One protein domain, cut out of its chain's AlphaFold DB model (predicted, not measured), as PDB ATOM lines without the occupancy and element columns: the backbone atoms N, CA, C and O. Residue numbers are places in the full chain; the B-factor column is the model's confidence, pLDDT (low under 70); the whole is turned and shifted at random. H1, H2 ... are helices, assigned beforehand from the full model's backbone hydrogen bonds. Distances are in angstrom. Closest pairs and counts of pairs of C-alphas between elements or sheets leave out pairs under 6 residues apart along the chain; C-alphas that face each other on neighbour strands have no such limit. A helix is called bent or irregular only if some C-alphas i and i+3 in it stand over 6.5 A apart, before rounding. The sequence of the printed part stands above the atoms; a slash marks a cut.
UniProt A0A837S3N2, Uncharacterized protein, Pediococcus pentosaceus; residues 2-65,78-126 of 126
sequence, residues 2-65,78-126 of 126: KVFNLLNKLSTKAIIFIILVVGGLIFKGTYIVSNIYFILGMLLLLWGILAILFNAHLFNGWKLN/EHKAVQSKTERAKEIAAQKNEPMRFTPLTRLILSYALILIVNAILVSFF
ATOM      1  N   LYS A   2     -65.056-112.064 -66.599       64.94
ATOM      2  CA  LYS A   2     -64.706-110.821 -67.341       64.94
ATOM      3  C   LYS A   2     -65.069-110.841 -68.838       64.94
ATOM      4  O   LYS A   2     -65.532-109.832 -69.355       64.94
ATOM      5  N   VAL A   3     -64.896-111.985 -69.502       68.31
ATOM      6  CA  VAL A   3     -65.195-112.163 -70.938       68.31
ATOM      7  C   VAL A   3     -66.696-112.025 -71.218       68.31
ATOM      8  O   VAL A   3     -67.081-111.262 -72.094       68.31
ATOM      9  N   PHE A   4     -67.547-112.650 -70.400       69.38
ATOM     10  CA  PHE A   4     -69.007-112.551 -70.521       69.38
ATOM     11  C   PHE A   4     -69.512-111.101 -70.399       69.38
ATOM     12  O   PHE A   4     -70.306-110.638 -71.210       69.38
ATOM     13  N   ASN A   5     -68.961-110.331 -69.455       74.75
ATOM     14  CA  ASN A   5     -69.293-108.910 -69.309       74.75
ATOM     15  C   ASN A   5     -68.821-108.056 -70.495       74.75
ATOM     16  O   ASN A   5     -69.450-107.045 -70.807       74.75
ATOM     17  N   LEU A   6     -67.713-108.426 -71.141       71.44
ATOM     18  CA  LEU A   6     -67.230-107.743 -72.341       71.44
ATOM     19  C   LEU A   6     -68.156-108.016 -73.535       71.44
ATOM     20  O   LEU A   6     -68.553-107.070 -74.213       71.44
ATOM     21  N   LEU A   7     -68.541-109.282 -73.736       73.25
ATOM     22  CA  LEU A   7     -69.498-109.696 -74.766       73.25
ATOM     23  C   LEU A   7     -70.852-109.008 -74.588       73.25
ATOM     24  O   LEU A   7     -71.371-108.450 -75.551       73.25
ATOM     25  N   ASN A   8     -71.375-108.946 -73.360       80.31
ATOM     26  CA  ASN A   8     -72.623-108.234 -73.089       80.31
ATOM     27  C   ASN A   8     -72.510-106.746 -73.433       80.31
ATOM     28  O   ASN A   8     -73.371-106.223 -74.128       80.31
ATOM     29  N   LYS A   9     -71.425-106.067 -73.035       78.69
ATOM     30  CA  LYS A   9     -71.221-104.644 -73.365       78.69
ATOM     31  C   LYS A   9     -71.108-104.390 -74.867       78.69
ATOM     32  O   LYS A   9     -71.600-103.367 -75.337       78.69
ATOM     33  N   LEU A  10     -70.436-105.272 -75.607       81.44
ATOM     34  CA  LEU A  10     -70.318-105.154 -77.061       81.44
ATOM     35  C   LEU A  10     -71.675-105.391 -77.735       81.44
ATOM     36  O   LEU A  10     -72.076-104.601 -78.583       81.44
ATOM     37  N   SER A  11     -72.403-106.415 -77.284       85.56
ATOM     38  CA  SER A  11     -73.756-106.729 -77.743       85.56
ATOM     39  C   SER A  11     -74.715-105.559 -77.518       85.56
ATOM     40  O   SER A  11     -75.375-105.117 -78.453       85.56
ATOM     41  N   THR A  12     -74.713-104.947 -76.328       87.56
ATOM     42  CA  THR A  12     -75.557-103.774 -76.045       87.56
ATOM     43  C   THR A  12     -75.262-102.609 -76.993       87.56
ATOM     44  O   THR A  12     -76.189-101.984 -77.501       87.56
ATOM     45  N   LYS A  13     -73.986-102.325 -77.282       89.62
ATOM     46  CA  LYS A  13     -73.607-101.258 -78.222       89.62
ATOM     47  C   LYS A  13     -74.039-101.562 -79.654       89.62
ATOM     48  O   LYS A  13     -74.498-100.656 -80.340       89.62
ATOM     49  N   ALA A  14     -73.914-102.816 -80.085       88.44
ATOM     50  CA  ALA A  14     -74.364-103.253 -81.402       88.44
ATOM     51  C   ALA A  14     -75.888-103.125 -81.550       88.44
ATOM     52  O   ALA A  14     -76.366-102.619 -82.558       88.44
ATOM     53  N   ILE A  15     -76.649-103.501 -80.517       91.12
ATOM     54  CA  ILE A  15     -78.110-103.343 -80.499       91.12
ATOM     55  C   ILE A  15     -78.495-101.862 -80.606       91.12
ATOM     56  O   ILE A  15     -79.322-101.507 -81.442       91.12
ATOM     57  N   ILE A  16     -77.865-100.985 -79.816       90.75
ATOM     58  CA  ILE A  16     -78.109 -99.533 -79.876       90.75
ATOM     59  C   ILE A  16     -77.793 -98.987 -81.269       90.75
ATOM     60  O   ILE A  16     -78.577 -98.216 -81.814       90.75
ATOM     61  N   PHE A  17     -76.673 -99.408 -81.860       91.56
ATOM     62  CA  PHE A  17     -76.300 -99.021 -83.217       91.56
ATOM     63  C   PHE A  17     -77.388 -99.399 -84.229       91.56
ATOM     64  O   PHE A  17     -77.825 -98.547 -84.993       91.56
ATOM     65  N   ILE A  18     -77.875-100.644 -84.204       90.31
ATOM     66  CA  ILE A  18     -78.912-101.112 -85.136       90.31
ATOM     67  C   ILE A  18     -80.211-100.320 -84.954       90.31
ATOM     68  O   ILE A  18     -80.814 -99.905 -85.940       90.31
ATOM     69  N   ILE A  19     -80.628-100.074 -83.709       90.81
ATOM     70  CA  ILE A  19     -81.843 -99.303 -83.411       90.81
ATOM     71  C   ILE A  19     -81.737 -97.877 -83.960       90.81
ATOM     72  O   ILE A  19     -82.713 -97.374 -84.509       90.81
ATOM     73  N   LEU A  20     -80.573 -97.232 -83.839       89.69
ATOM     74  CA  LEU A  20     -80.355 -95.883 -84.364       89.69
ATOM     75  C   LEU A  20     -80.387 -95.848 -85.896       89.69
ATOM     76  O   LEU A  20     -81.034 -94.964 -86.453       89.69
ATOM     77  N   VAL A  21     -79.772 -96.823 -86.576       88.12
ATOM     78  CA  VAL A  21     -79.849 -96.924 -88.044       88.12
ATOM     79  C   VAL A  21     -81.298 -97.130 -88.482       88.12
ATOM     80  O   VAL A  21     -81.826 -96.340 -89.257       88.12
ATOM     81  N   VAL A  22     -81.962 -98.172 -87.971       88.38
ATOM     82  CA  VAL A  22     -83.333 -98.524 -88.373       88.38
ATOM     83  C   VAL A  22     -84.299 -97.390 -88.037       88.38
ATOM     84  O   VAL A  22     -85.102 -97.000 -88.879       88.38
ATOM     85  N   GLY A  23     -84.185 -96.820 -86.836       85.19
ATOM     86  CA  GLY A  23     -84.975 -95.669 -86.419       85.19
ATOM     87  C   GLY A  23     -84.776 -94.485 -87.357       85.19
ATOM     88  O   GLY A  23     -85.759 -93.941 -87.846       85.19
ATOM     89  N   GLY A  24     -83.527 -94.130 -87.669       82.88
ATOM     90  CA  GLY A  24     -83.206 -93.008 -88.550       82.88
ATOM     91  C   GLY A  24     -83.743 -93.150 -89.974       82.88
ATOM     92  O   GLY A  24     -84.178 -92.157 -90.547       82.88
ATOM     93  N   LEU A  25     -83.786 -94.372 -90.509       85.06
ATOM     94  CA  LEU A  25     -84.300 -94.657 -91.853       85.06
ATOM     95  C   LEU A  25     -85.832 -94.606 -91.959       85.06
ATOM     96  O   LEU A  25     -86.365 -94.381 -93.042       85.06
ATOM     97  N   ILE A  26     -86.559 -94.820 -90.858       85.38
ATOM     98  CA  ILE A  26     -88.033 -94.846 -90.861       85.38
ATOM     99  C   ILE A  26     -88.630 -93.426 -90.905       85.38
ATOM    100  O   ILE A  26     -89.752 -93.235 -91.383       85.38
ATOM    101  N   PHE A  27     -87.910 -92.409 -90.427       80.12
ATOM    102  CA  PHE A  27     -88.419 -91.038 -90.395       80.12
ATOM    103  C   PHE A  27     -88.346 -90.362 -91.772       80.12
ATOM    104  O   PHE A  27     -87.294 -90.295 -92.404       80.12
ATOM    105  N   LYS A  28     -89.461 -89.755 -92.211       63.59
ATOM    106  CA  LYS A  28     -89.474 -88.832 -93.358       63.59
ATOM    107  C   LYS A  28     -88.642 -87.592 -93.011       63.59
ATOM    108  O   LYS A  28     -89.120 -86.708 -92.307       63.59
ATOM    109  N   GLY A  29     -87.403 -87.551 -93.491       74.62
ATOM    110  CA  GLY A  29     -86.437 -86.490 -93.188       74.62
ATOM    111  C   GLY A  29     -85.125 -87.033 -92.628       74.62
ATOM    112  O   GLY A  29     -84.642 -86.533 -91.611       74.62
ATOM    113  N   THR A  30     -84.551 -88.041 -93.290       80.19
ATOM    114  CA  THR A  30     -83.291 -88.705 -92.910       80.19
ATOM    115  C   THR A  30     -82.156 -87.706 -92.672       80.19
ATOM    116  O   THR A  30     -81.426 -87.823 -91.691       80.19
ATOM    117  N   TYR A  31     -82.097 -86.629 -93.461       84.88
ATOM    118  CA  TYR A  31     -81.165 -85.513 -93.263       84.88
ATOM    119  C   TYR A  31     -81.287 -84.821 -91.897       84.88
ATOM    120  O   TYR A  31     -80.276 -84.505 -91.272       84.88
ATOM    121  N   ILE A  32     -82.508 -84.585 -91.404       88.06
ATOM    122  CA  ILE A  32     -82.720 -83.924 -90.105       88.06
ATOM    123  C   ILE A  32     -82.263 -84.853 -88.979       88.06
ATOM    124  O   ILE A  32     -81.559 -84.420 -88.067       88.06
ATOM    125  N   VAL A  33     -82.622 -86.136 -89.060       88.94
ATOM    126  CA  VAL A  33     -82.236 -87.130 -88.049       88.94
ATOM    127  C   VAL A  33     -80.722 -87.341 -88.036       88.94
ATOM    128  O   VAL A  33     -80.112 -87.335 -86.967       88.94
ATOM    129  N   SER A  34     -80.105 -87.430 -89.215       91.31
ATOM    130  CA  SER A  34     -78.651 -87.481 -89.374       91.31
ATOM    131  C   SER A  34     -77.967 -86.273 -88.729       91.31
ATOM    132  O   SER A  34     -77.060 -86.443 -87.914       91.31
ATOM    133  N   ASN A  35     -78.450 -85.055 -88.990       93.50
ATOM    134  CA  ASN A  35     -77.889 -83.845 -88.390       93.50
ATOM    135  C   ASN A  35     -77.987 -83.857 -86.859       93.50
ATOM    136  O   ASN A  35     -77.035 -83.472 -86.179       93.50
ATOM    137  N   ILE A  36     -79.100 -84.340 -86.298       93.31
ATOM    138  CA  ILE A  36     -79.254 -84.488 -84.843       93.31
ATOM    139  C   ILE A  36     -78.233 -85.492 -84.295       93.31
ATOM    140  O   ILE A  36     -77.550 -85.192 -83.313       93.31
ATOM    141  N   TYR A  37     -78.086 -86.660 -84.928       94.06
ATOM    142  CA  TYR A  37     -77.087 -87.657 -84.531       94.06
ATOM    143  C   TYR A  37     -75.669 -87.095 -84.607       94.06
ATOM    144  O   TYR A  37     -74.875 -87.311 -83.691       94.06
ATOM    145  N   PHE A  38     -75.369 -86.316 -85.645       95.69
ATOM    146  CA  PHE A  38     -74.071 -85.688 -85.819       95.69
ATOM    147  C   PHE A  38     -73.785 -84.662 -84.718       95.69
ATOM    148  O   PHE A  38     -72.739 -84.728 -84.076       95.69
ATOM    149  N   ILE A  39     -74.729 -83.757 -84.435       96.56
ATOM    150  CA  ILE A  39     -74.582 -82.738 -83.384       96.56
ATOM    151  C   ILE A  39     -74.399 -83.396 -82.013       96.56
ATOM    152  O   ILE A  39     -73.475 -83.042 -81.279       96.56
ATOM    153  N   LEU A  40     -75.231 -84.385 -81.671       95.62
ATOM    154  CA  LEU A  40     -75.111 -85.110 -80.402       95.62
ATOM    155  C   LEU A  40     -73.783 -85.865 -80.304       95.62
ATOM    156  O   LEU A  40     -73.126 -85.831 -79.261       95.62
ATOM    157  N   GLY A  41     -73.359 -86.507 -81.396       95.94
ATOM    158  CA  GLY A  41     -72.069 -87.177 -81.490       95.94
ATOM    159  C   GLY A  41     -70.898 -86.218 -81.267       95.94
ATOM    160  O   GLY A  41     -70.006 -86.514 -80.472       95.94
ATOM    161  N   MET A  42     -70.938 -85.037 -81.885       96.44
ATOM    162  CA  MET A  42     -69.919 -83.996 -81.725       96.44
ATOM    163  C   MET A  42     -69.877 -83.426 -80.304       96.44
ATOM    164  O   MET A  42     -68.791 -83.255 -79.750       96.44
ATOM    165  N   LEU A  43     -71.030 -83.186 -79.674       95.94
ATOM    166  CA  LEU A  43     -71.094 -82.724 -78.283       95.94
ATOM    167  C   LEU A  43     -70.488 -83.747 -77.315       95.94
ATOM    168  O   LEU A  43     -69.684 -83.387 -76.454       95.94
ATOM    169  N   LEU A  44     -70.820 -85.030 -77.482       94.56
ATOM    170  CA  LEU A  44     -70.239 -86.110 -76.682       94.56
ATOM    171  C   LEU A  44     -68.733 -86.253 -76.925       94.56
ATOM    172  O   LEU A  44     -67.982 -86.476 -75.976       94.56
ATOM    173  N   LEU A  45     -68.280 -86.097 -78.169       95.06
ATOM    174  CA  LEU A  45     -66.862 -86.131 -78.517       95.06
ATOM    175  C   LEU A  45     -66.103 -84.993 -77.826       95.06
ATOM    176  O   LEU A  45     -65.097 -85.249 -77.167       95.06
ATOM    177  N   LEU A  46     -66.617 -83.762 -77.902       94.94
ATOM    178  CA  LEU A  46     -66.044 -82.601 -77.216       94.94
ATOM    179  C   LEU A  46     -65.998 -82.808 -75.702       94.94
ATOM    180  O   LEU A  46     -64.970 -82.551 -75.078       94.94
ATOM    181  N   TRP A  47     -67.072 -83.334 -75.111       91.88
ATOM    182  CA  TRP A  47     -67.109 -83.642 -73.684       91.88
ATOM    183  C   TRP A  47     -66.085 -84.714 -73.296       91.88
ATOM    184  O   TRP A  47     -65.398 -84.593 -72.282       91.88
ATOM    185  N   GLY A  48     -65.947 -85.760 -74.114       91.06
ATOM    186  CA  GLY A  48     -64.949 -86.808 -73.924       91.06
ATOM    187  C   GLY A  48     -63.525 -86.261 -73.983       91.06
ATOM    188  O   GLY A  48     -62.712 -86.591 -73.122       91.06
ATOM    189  N   ILE A  49     -63.245 -85.379 -74.944       89.00
ATOM    190  CA  ILE A  49     -61.964 -84.678 -75.070       89.00
ATOM    191  C   ILE A  49     -61.711 -83.803 -73.840       89.00
ATOM    192  O   ILE A  49     -60.673 -83.953 -73.202       89.00
ATOM    193  N   LEU A  50     -62.666 -82.959 -73.440       87.94
ATOM    194  CA  LEU A  50     -62.553 -82.134 -72.233       87.94
ATOM    195  C   LEU A  50     -62.245 -82.988 -71.001       87.94
ATOM    196  O   LEU A  50     -61.319 -82.673 -70.258       87.94
ATOM    197  N   ALA A  51     -62.950 -84.105 -70.815       86.38
ATOM    198  CA  ALA A  51     -62.706 -85.021 -69.706       86.38
ATOM    199  C   ALA A  51     -61.285 -85.617 -69.724       86.38
ATOM    200  O   ALA A  51     -60.688 -85.794 -68.661       86.38
ATOM    201  N   ILE A  52     -60.719 -85.900 -70.905       85.62
ATOM    202  CA  ILE A  52     -59.315 -86.329 -71.039       85.62
ATOM    203  C   ILE A  52     -58.374 -85.191 -70.647       85.62
ATOM    204  O   ILE A  52     -57.457 -85.412 -69.860       85.62
ATOM    205  N   LEU A  53     -58.604 -83.976 -71.157       82.25
ATOM    206  CA  LEU A  53     -57.743 -82.823 -70.888       82.25
ATOM    207  C   LEU A  53     -57.758 -82.411 -69.411       82.25
ATOM    208  O   LEU A  53     -56.704 -82.084 -68.864       82.25
ATOM    209  N   PHE A  54     -58.921 -82.454 -68.754       78.25
ATOM    210  CA  PHE A  54     -59.038 -82.196 -67.316       78.25
ATOM    211  C   PHE A  54     -58.241 -83.216 -66.499       78.25
ATOM    212  O   PHE A  54     -57.514 -82.830 -65.584       78.25
ATOM    213  N   ASN A  55     -58.307 -84.499 -66.866       73.38
ATOM    214  CA  ASN A  55     -57.509 -85.539 -66.217       73.38
ATOM    215  C   ASN A  55     -56.014 -85.456 -66.529       73.38
ATOM    216  O   ASN A  55     -55.205 -85.917 -65.733       73.38
ATOM    217  N   ALA A  56     -55.633 -84.879 -67.667       67.12
ATOM    218  CA  ALA A  56     -54.237 -84.684 -68.039       67.12
ATOM    219  C   ALA A  56     -53.581 -83.490 -67.313       67.12
ATOM    220  O   ALA A  56     -52.460 -83.117 -67.649       67.12
ATOM    221  N   HIS A  57     -54.272 -82.857 -66.350       66.38
ATOM    222  CA  HIS A  57     -53.766 -81.731 -65.553       66.38
ATOM    223  C   HIS A  57     -53.171 -80.579 -66.392       66.38
ATOM    224  O   HIS A  57     -52.395 -79.763 -65.890       66.38
ATOM    225  N   LEU A  58     -53.559 -80.459 -67.669       62.09
ATOM    226  CA  LEU A  58     -52.975 -79.500 -68.615       62.09
ATOM    227  C   LEU A  58     -53.150 -78.046 -68.144       62.09
ATOM    228  O   LEU A  58     -52.269 -77.209 -68.363       62.09
ATOM    229  N   PHE A  59     -54.227 -77.774 -67.404       61.00
ATOM    230  CA  PHE A  59     -54.527 -76.470 -66.811       61.00
ATOM    231  C   PHE A  59     -53.741 -76.148 -65.527       61.00
ATOM    232  O   PHE A  59     -53.668 -74.977 -65.154       61.00
ATOM    233  N   ASN A  60     -53.074 -77.116 -64.881       60.25
ATOM    234  CA  ASN A  60     -52.296 -76.860 -63.654       60.25
ATOM    235  C   ASN A  60     -51.114 -75.904 -63.895       60.25
ATOM    236  O   ASN A  60     -50.696 -75.195 -62.983       60.25
ATOM    237  N   GLY A  61     -50.603 -75.828 -65.131       55.78
ATOM    238  CA  GLY A  61     -49.526 -74.902 -65.501       55.78
ATOM    239  C   GLY A  61     -49.959 -73.440 -65.666       55.78
ATOM    240  O   GLY A  61     -49.129 -72.551 -65.506       55.78
ATOM    241  N   TRP A  62     -51.239 -73.164 -65.952       57.50
ATOM    242  CA  TRP A  62     -51.725 -71.791 -66.171       57.50
ATOM    243  C   TRP A  62     -51.644 -70.953 -64.886       57.50
ATOM    244  O   TRP A  62     -51.354 -69.760 -64.921       57.50
ATOM    245  N   LYS A  63     -51.832 -71.592 -63.724       56.41
ATOM    246  CA  LYS A  63     -51.883 -70.919 -62.419       56.41
ATOM    247  C   LYS A  63     -50.526 -70.389 -61.924       56.41
ATOM    248  O   LYS A  63     -50.522 -69.540 -61.044       56.41
ATOM    249  N   LEU A  64     -49.384 -70.826 -62.470       56.34
ATOM    250  CA  LEU A  64     -48.063 -70.358 -61.995       56.34
ATOM    251  C   LEU A  64     -47.601 -69.030 -62.591       56.34
ATOM    252  O   LEU A  64     -46.694 -68.414 -62.043       56.34
ATOM    253  N   ASN A  65     -48.216 -68.573 -63.681       54.50
ATOM    254  CA  ASN A  65     -47.788 -67.347 -64.358       54.50
ATOM    255  C   ASN A  65     -48.549 -66.088 -63.903       54.50
ATOM    256  O   ASN A  65     -48.263 -65.005 -64.407       54.50
ATOM    257  N   GLU A  78     -35.900 -64.779 -52.567       47.56
ATOM    258  CA  GLU A  78     -35.900 -65.437 -53.868       47.56
ATOM    259  C   GLU A  78     -35.113 -66.743 -53.921       47.56
ATOM    260  O   GLU A  78     -35.603 -67.673 -54.537       47.56
ATOM    261  N   HIS A  79     -33.982 -66.930 -53.239       45.75
ATOM    262  CA  HIS A  79     -33.247 -68.200 -53.389       45.75
ATOM    263  C   HIS A  79     -34.026 -69.438 -52.899       45.75
ATOM    264  O   HIS A  79     -33.960 -70.491 -53.537       45.75
ATOM    265  N   LYS A  80     -34.840 -69.316 -51.839       46.16
ATOM    266  CA  LYS A  80     -35.741 -70.398 -51.388       46.16
ATOM    267  C   LYS A  80     -37.029 -70.474 -52.211       46.16
ATOM    268  O   LYS A  80     -37.518 -71.570 -52.473       46.16
ATOM    269  N   ALA A  81     -37.577 -69.336 -52.643       50.06
ATOM    270  CA  ALA A  81     -38.789 -69.296 -53.464       50.06
ATOM    271  C   ALA A  81     -38.543 -69.712 -54.929       50.06
ATOM    272  O   ALA A  81     -39.436 -70.242 -55.578       50.06
ATOM    273  N   VAL A  82     -37.335 -69.509 -55.454       51.88
ATOM    274  CA  VAL A  82     -36.890 -69.951 -56.781       51.88
ATOM    275  C   VAL A  82     -36.600 -71.446 -56.753       51.88
ATOM    276  O   VAL A  82     -37.038 -72.140 -57.665       51.88
ATOM    277  N   GLN A  83     -35.981 -71.981 -55.691       51.88
ATOM    278  CA  GLN A  83     -35.893 -73.436 -55.498       51.88
ATOM    279  C   GLN A  83     -37.285 -74.071 -55.395       51.88
ATOM    280  O   GLN A  83     -37.564 -75.003 -56.143       51.88
ATOM    281  N   SER A  84     -38.205 -73.507 -54.600       58.44
ATOM    282  CA  SER A  84     -39.571 -74.046 -54.494       58.44
ATOM    283  C   SER A  84     -40.386 -73.894 -55.784       58.44
ATOM    284  O   SER A  84     -41.155 -74.784 -56.132       58.44
ATOM    285  N   LYS A  85     -40.195 -72.813 -56.558       57.34
ATOM    286  CA  LYS A  85     -40.791 -72.658 -57.898       57.34
ATOM    287  C   LYS A  85     -40.209 -73.655 -58.898       57.34
ATOM    288  O   LYS A  85     -40.958 -74.155 -59.731       57.34
ATOM    289  N   THR A  86     -38.913 -73.956 -58.819       61.25
ATOM    290  CA  THR A  86     -38.242 -74.913 -59.713       61.25
ATOM    291  C   THR A  86     -38.648 -76.349 -59.383       61.25
ATOM    292  O   THR A  86     -38.954 -77.116 -60.293       61.25
ATOM    293  N   GLU A  87     -38.752 -76.699 -58.099       62.31
ATOM    294  CA  GLU A  87     -39.296 -77.986 -57.650       62.31
ATOM    295  C   GLU A  87     -40.768 -78.132 -58.043       62.31
ATOM    296  O   GLU A  87     -41.131 -79.117 -58.680       62.31
ATOM    297  N   ARG A  88     -41.595 -77.104 -57.814       64.50
ATOM    298  CA  ARG A  88     -43.006 -77.097 -58.230       64.50
ATOM    299  C   ARG A  88     -43.170 -77.156 -59.751       64.50
ATOM    300  O   ARG A  88     -44.085 -77.803 -60.248       64.50
ATOM    301  N   ALA A  89     -42.284 -76.520 -60.516       66.62
ATOM    302  CA  ALA A  89     -42.263 -76.639 -61.973       66.62
ATOM    303  C   ALA A  89     -41.871 -78.054 -62.422       66.62
ATOM    304  O   ALA A  89     -42.455 -78.566 -63.376       66.62
ATOM    305  N   LYS A  90     -40.933 -78.705 -61.720       69.38
ATOM    306  CA  LYS A  90     -40.519 -80.090 -61.980       69.38
ATOM    307  C   LYS A  90     -41.622 -81.091 -61.629       69.38
ATOM    308  O   LYS A  90     -41.861 -82.006 -62.408       69.38
ATOM    309  N   GLU A  91     -42.343 -80.882 -60.529       67.31
ATOM    310  CA  GLU A  91     -43.531 -81.663 -60.159       67.31
ATOM    311  C   GLU A  91     -44.652 -81.513 -61.187       67.31
ATOM    312  O   GLU A  91     -45.245 -82.501 -61.609       67.31
ATOM    313  N   ILE A  92     -44.912 -80.294 -61.663       64.62
ATOM    314  CA  ILE A  92     -45.932 -80.048 -62.691       64.62
ATOM    315  C   ILE A  92     -45.502 -80.614 -64.041       64.62
ATOM    316  O   ILE A  92     -46.343 -81.121 -64.777       64.62
ATOM    317  N   ALA A  93     -44.214 -80.564 -64.379       65.25
ATOM    318  CA  ALA A  93     -43.685 -81.219 -65.569       65.25
ATOM    319  C   ALA A  93     -43.817 -82.747 -65.471       65.25
ATOM    320  O   ALA A  93     -44.233 -83.379 -66.438       65.25
ATOM    321  N   ALA A  94     -43.541 -83.332 -64.302       69.50
ATOM    322  CA  ALA A  94     -43.754 -84.754 -64.048       69.50
ATOM    323  C   ALA A  94     -45.244 -85.130 -64.144       69.50
ATOM    324  O   ALA A  94     -45.578 -86.095 -64.823       69.50
ATOM    325  N   GLN A  95     -46.137 -84.321 -63.565       66.56
ATOM    326  CA  GLN A  95     -47.588 -84.524 -63.611       66.56
ATOM    327  C   GLN A  95     -48.162 -84.355 -65.028       66.56
ATOM    328  O   GLN A  95     -49.072 -85.080 -65.417       66.56
ATOM    329  N   LYS A  96     -47.617 -83.428 -65.831       63.53
ATOM    330  CA  LYS A  96     -47.976 -83.251 -67.251       63.53
ATOM    331  C   LYS A  96     -47.458 -84.379 -68.147       63.53
ATOM    332  O   LYS A  96     -48.078 -84.659 -69.166       63.53
ATOM    333  N   ASN A  97     -46.340 -85.001 -67.774       68.94
ATOM    334  CA  ASN A  97     -45.757 -86.141 -68.482       68.94
ATOM    335  C   ASN A  97     -46.366 -87.484 -68.055       68.94
ATOM    336  O   ASN A  97     -45.949 -88.527 -68.562       68.94
ATOM    337  N   GLU A  98     -47.340 -87.492 -67.137       71.25
ATOM    338  CA  GLU A  98     -48.063 -88.717 -66.828       71.25
ATOM    339  C   GLU A  98     -48.817 -89.236 -68.062       71.25
ATOM    340  O   GLU A  98     -49.359 -88.460 -68.856       71.25
ATOM    341  N   PRO A  99     -48.881 -90.567 -68.242       68.12
ATOM    342  CA  PRO A  99     -49.556 -91.156 -69.386       68.12
ATOM    343  C   PRO A  99     -51.036 -90.768 -69.395       68.12
ATOM    344  O   PRO A  99     -51.718 -90.838 -68.371       68.12
ATOM    345  N   MET A 100     -51.549 -90.411 -70.575       69.44
ATOM    346  CA  MET A 100     -52.960 -90.068 -70.777       69.44
ATOM    347  C   MET A 100     -53.878 -91.169 -70.226       69.44
ATOM    348  O   MET A 100     -53.932 -92.291 -70.741       69.44
ATOM    349  N   ARG A 101     -54.629 -90.850 -69.164       72.94
ATOM    350  CA  ARG A 101     -55.514 -91.808 -68.492       72.94
ATOM    351  C   ARG A 101     -56.931 -91.729 -69.050       72.94
ATOM    352  O   ARG A 101     -57.718 -90.854 -68.697       72.94
ATOM    353  N   PHE A 102     -57.301 -92.721 -69.855       77.75
ATOM    354  CA  PHE A 102     -58.686 -92.908 -70.287       77.75
ATOM    355  C   PHE A 102     -59.493 -93.608 -69.194       77.75
ATOM    356  O   PHE A 102     -59.397 -94.834 -69.036       77.75
ATOM    357  N   THR A 103     -60.312 -92.855 -68.459       84.44
ATOM    358  CA  THR A 103     -61.222 -93.439 -67.461       84.44
ATOM    359  C   THR A 103     -62.293 -94.303 -68.134       84.44
ATOM    360  O   THR A 103     -62.609 -94.089 -69.309       84.44
ATOM    361  N   PRO A 104     -62.892 -95.277 -67.423       83.00
ATOM    362  CA  PRO A 104     -63.990 -96.074 -67.968       83.00
ATOM    363  C   PRO A 104     -65.147 -95.218 -68.498       83.00
ATOM    364  O   PRO A 104     -65.698 -95.532 -69.549       83.00
ATOM    365  N   LEU A 105     -65.467 -94.112 -67.817       82.81
ATOM    366  CA  LEU A 105     -66.518 -93.181 -68.220       82.81
ATOM    367  C   LEU A 105     -66.149 -92.438 -69.509       82.81
ATOM    368  O   LEU A 105     -66.935 -92.428 -70.452       82.81
ATOM    369  N   THR A 106     -64.923 -91.914 -69.605       86.81
ATOM    370  CA  THR A 106     -64.416 -91.283 -70.833       86.81
ATOM    371  C   THR A 106     -64.467 -92.253 -72.018       86.81
ATOM    372  O   THR A 106     -64.927 -91.890 -73.096       86.81
ATOM    373  N   ARG A 107     -64.055 -93.516 -71.822       88.62
ATOM    374  CA  ARG A 107     -64.120 -94.542 -72.881       88.62
ATOM    375  C   ARG A 107     -65.552 -94.824 -73.325       88.62
ATOM    376  O   ARG A 107     -65.777 -95.057 -74.510       88.62
ATOM    377  N   LEU A 108     -66.516 -94.821 -72.400       89.12
ATOM    378  CA  LEU A 108     -67.930 -94.987 -72.740       89.12
ATOM    379  C   LEU A 108     -68.432 -93.809 -73.576       89.12
ATOM    380  O   LEU A 108     -68.962 -94.051 -74.659       89.12
ATOM    381  N   ILE A 109     -68.192 -92.573 -73.127       91.31
ATOM    382  CA  ILE A 109     -68.595 -91.346 -73.832       91.31
ATOM    383  C   ILE A 109     -68.030 -91.325 -75.253       91.31
ATOM    384  O   ILE A 109     -68.794 -91.199 -76.205       91.31
ATOM    385  N   LEU A 110     -66.721 -91.544 -75.410       92.19
ATOM    386  CA  LEU A 110     -66.083 -91.576 -76.729       92.19
ATOM    387  C   LEU A 110     -66.645 -92.695 -77.613       92.19
ATOM    388  O   LEU A 110     -66.843 -92.494 -78.807       92.19
ATOM    389  N   SER A 111     -66.944 -93.866 -77.040       92.88
ATOM    390  CA  SER A 111     -67.526 -94.959 -77.821       92.88
ATOM    391  C   SER A 111     -68.945 -94.659 -78.309       92.88
ATOM    392  O   SER A 111     -69.279 -95.022 -79.431       92.88
ATOM    393  N   TYR A 112     -69.766 -93.973 -77.508       92.62
ATOM    394  CA  TYR A 112     -71.106 -93.557 -77.930       92.62
ATOM    395  C   TYR A 112     -71.067 -92.382 -78.908       92.62
ATOM    396  O   TYR A 112     -71.848 -92.370 -79.855       92.62
ATOM    397  N   ALA A 113     -70.124 -91.451 -78.738       94.94
ATOM    398  CA  ALA A 113     -69.870 -90.387 -79.706       94.94
ATOM    399  C   ALA A 113     -69.554 -90.966 -81.092       94.94
ATOM    400  O   ALA A 113     -70.161 -90.569 -82.083       94.94
ATOM    401  N   LEU A 114     -68.670 -91.969 -81.148       95.38
ATOM    402  CA  LEU A 114     -68.332 -92.661 -82.389       95.38
ATOM    403  C   LEU A 114     -69.555 -93.346 -83.012       95.38
ATOM    404  O   LEU A 114     -69.793 -93.191 -84.205       95.38
ATOM    405  N   ILE A 115     -70.342 -94.075 -82.211       94.94
ATOM    406  CA  ILE A 115     -71.570 -94.737 -82.681       94.94
ATOM    407  C   ILE A 115     -72.519 -93.721 -83.318       94.94
ATOM    408  O   ILE A 115     -73.006 -93.971 -84.417       94.94
ATOM    409  N   LEU A 116     -72.753 -92.579 -82.670       94.12
ATOM    410  CA  LEU A 116     -73.642 -91.533 -83.178       94.12
ATOM    411  C   LEU A 116     -73.130 -90.908 -84.476       94.12
ATOM    412  O   LEU A 116     -73.910 -90.752 -85.409       94.12
ATOM    413  N   ILE A 117     -71.833 -90.607 -84.569       95.00
ATOM    414  CA  ILE A 117     -71.247 -90.019 -85.783       95.00
ATOM    415  C   ILE A 117     -71.325 -91.004 -86.954       95.00
ATOM    416  O   ILE A 117     -71.733 -90.622 -88.047       95.00
ATOM    417  N   VAL A 118     -70.991 -92.279 -86.734       94.88
ATOM    418  CA  VAL A 118     -71.102 -93.308 -87.780       94.88
ATOM    419  C   VAL A 118     -72.560 -93.489 -88.209       94.88
ATOM    420  O   VAL A 118     -72.833 -93.571 -89.403       94.88
ATOM    421  N   ASN A 119     -73.504 -93.497 -87.263       92.44
ATOM    422  CA  ASN A 119     -74.935 -93.557 -87.574       92.44
ATOM    423  C   ASN A 119     -75.406 -92.346 -88.377       92.44
ATOM    424  O   ASN A 119     -76.144 -92.521 -89.339       92.44
ATOM    425  N   ALA A 120     -74.969 -91.139 -88.016       92.94
ATOM    426  CA  ALA A 120     -75.292 -89.924 -88.754       92.94
ATOM    427  C   ALA A 120     -74.838 -90.036 -90.213       92.94
ATOM    428  O   ALA A 120     -75.634 -89.855 -91.128       92.94
ATOM    429  N   ILE A 121     -73.577 -90.425 -90.427       91.94
ATOM    430  CA  ILE A 121     -73.019 -90.607 -91.769       91.94
ATOM    431  C   ILE A 121     -73.842 -91.630 -92.555       91.94
ATOM    432  O   ILE A 121     -74.247 -91.339 -93.673       91.94
ATOM    433  N   LEU A 122     -74.137 -92.795 -91.966       91.25
ATOM    434  CA  LEU A 122     -74.917 -93.838 -92.634       91.25
ATOM    435  C   LEU A 122     -76.322 -93.365 -92.999       91.25
ATOM    436  O   LEU A 122     -76.705 -93.475 -94.155       91.25
ATOM    437  N   VAL A 123     -77.068 -92.810 -92.042       89.06
ATOM    438  CA  VAL A 123     -78.436 -92.319 -92.270       89.06
ATOM    439  C   VAL A 123     -78.446 -91.167 -93.276       89.06
ATOM    440  O   VAL A 123     -79.410 -91.031 -94.012       89.06
ATOM    441  N   SER A 124     -77.377 -90.371 -93.371       88.88
ATOM    442  CA  SER A 124     -77.268 -89.295 -94.362       88.88
ATOM    443  C   SER A 124     -77.212 -89.775 -95.815       88.88
ATOM    444  O   SER A 124     -77.427 -88.958 -96.709       88.88
ATOM    445  N   PHE A 125     -76.845 -91.036 -96.063       84.75
ATOM    446  CA  PHE A 125     -76.746 -91.594 -97.416       84.75
ATOM    447  C   PHE A 125     -78.063 -92.180 -97.937       84.75
ATOM    448  O   PHE A 125     -78.126 -92.546 -99.110       84.75
ATOM    449  N   PHE A 126     -79.086 -92.279 -97.087       76.50
ATOM    450  CA  PHE A 126     -80.399 -92.835 -97.412       76.50
ATOM    451  C   PHE A 126     -81.486 -91.762 -97.300       76.50
ATOM    452  O   PHE A 126     -82.450 -91.835 -98.089       76.50
TER     453      PHE A 126
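This is residues 2 to 65 and 78 to 126 of the 126 residues of an uncharacterized protein of Pediococcus pentosaceus (UniProt A0A837S3N2). Two long helices, H2 and H5, run side by side in opposite directions, and H1 meets them near one end and splays away from them in a narrow V, its residues 2 to 12 sticking out free. Beyond the other end of that pair lie the short H3 and then H4, which lengthen the model past H2 and H5, with residues 78 to 84 of H4 sticking out free. The printed part has 113 residues with five named helices, in the order H1 to H5, and no named strand; the class is all helix. The whole is extended and flat, with a radius of gyration of the C-alphas of 21.2 A and spans of 72 by 36 by 14 A.

Find C-alpha 2 at (-64.706, -110.821, -67.341); from there H1, residues 2 to 26, runs 36.8 A. H2, residues 30 to 55, follows and covers 37.2 A from C-alpha 30 at (-83.291, -88.705, -92.910). Next come H3, residues 58 to 65, 13.9 A long, and, after the cut, H4, residues 78 to 96, 25.3 A long. H5, residues 104 to 124, runs 30.3 A and ends at C-alpha 124 at (-77.268, -89.295, -94.362). H3 is irregular, but only just: C-alphas 58 and 61 are 6.54 A apart.

Begin with H1, H2 and H5, a bundle of three helices, up and down, each running against the one before it in the chain. H1 and H2 only just touch, only at the corner by their link, with 3 pairs of C-alphas within 8 A; the closest are those of Gly 24 and Val 33, 6.0 A apart. They run opposite ways at a shallow tilt of 35.0 degrees, only just short of steep. H1 touches H5 with residues 17 to 25 alone, closest at the C-alphas of Val 21 and Asn 119, 6.0 A, the same way at a shallow tilt of 30 degrees. H2 and H5 touch with 47 pairs of C-alphas within 8 A, closest at Ser 34 and Ala 120, 4.2 A, opposite ways at a shallow tilt of 23 degrees. H2 and H3 meet only through their link. H3 and H4 only just touch, with 3 pairs of C-alphas within 8 A, closest at Leu 58 and Lys 96, 6.4 A; they run opposite ways at a shallow tilt of 14 degrees. H4 is apart from H1, H2 and H5. In H1, H2, H4 and H5 every O i to N i+4 pair is within hydrogen-bond range; in H3 0 of 4 are, and 1 of 5 O i to N i+3 pairs.

Look at Lys 28 and His 79, whose C-alphas are the two farthest apart, 72.0 A. Residues 66 to 77 are not printed, and C-alphas 65 and 78 stand 16.0 A apart across the cut. Of the links printed whole, H1 to H2 and H2 to H3 are tight, and H4 to H5 is short. The mean pLDDT of the printed part is 79.2; 36 residues are under 70, among them residues 56 to 65 and 78 to 97.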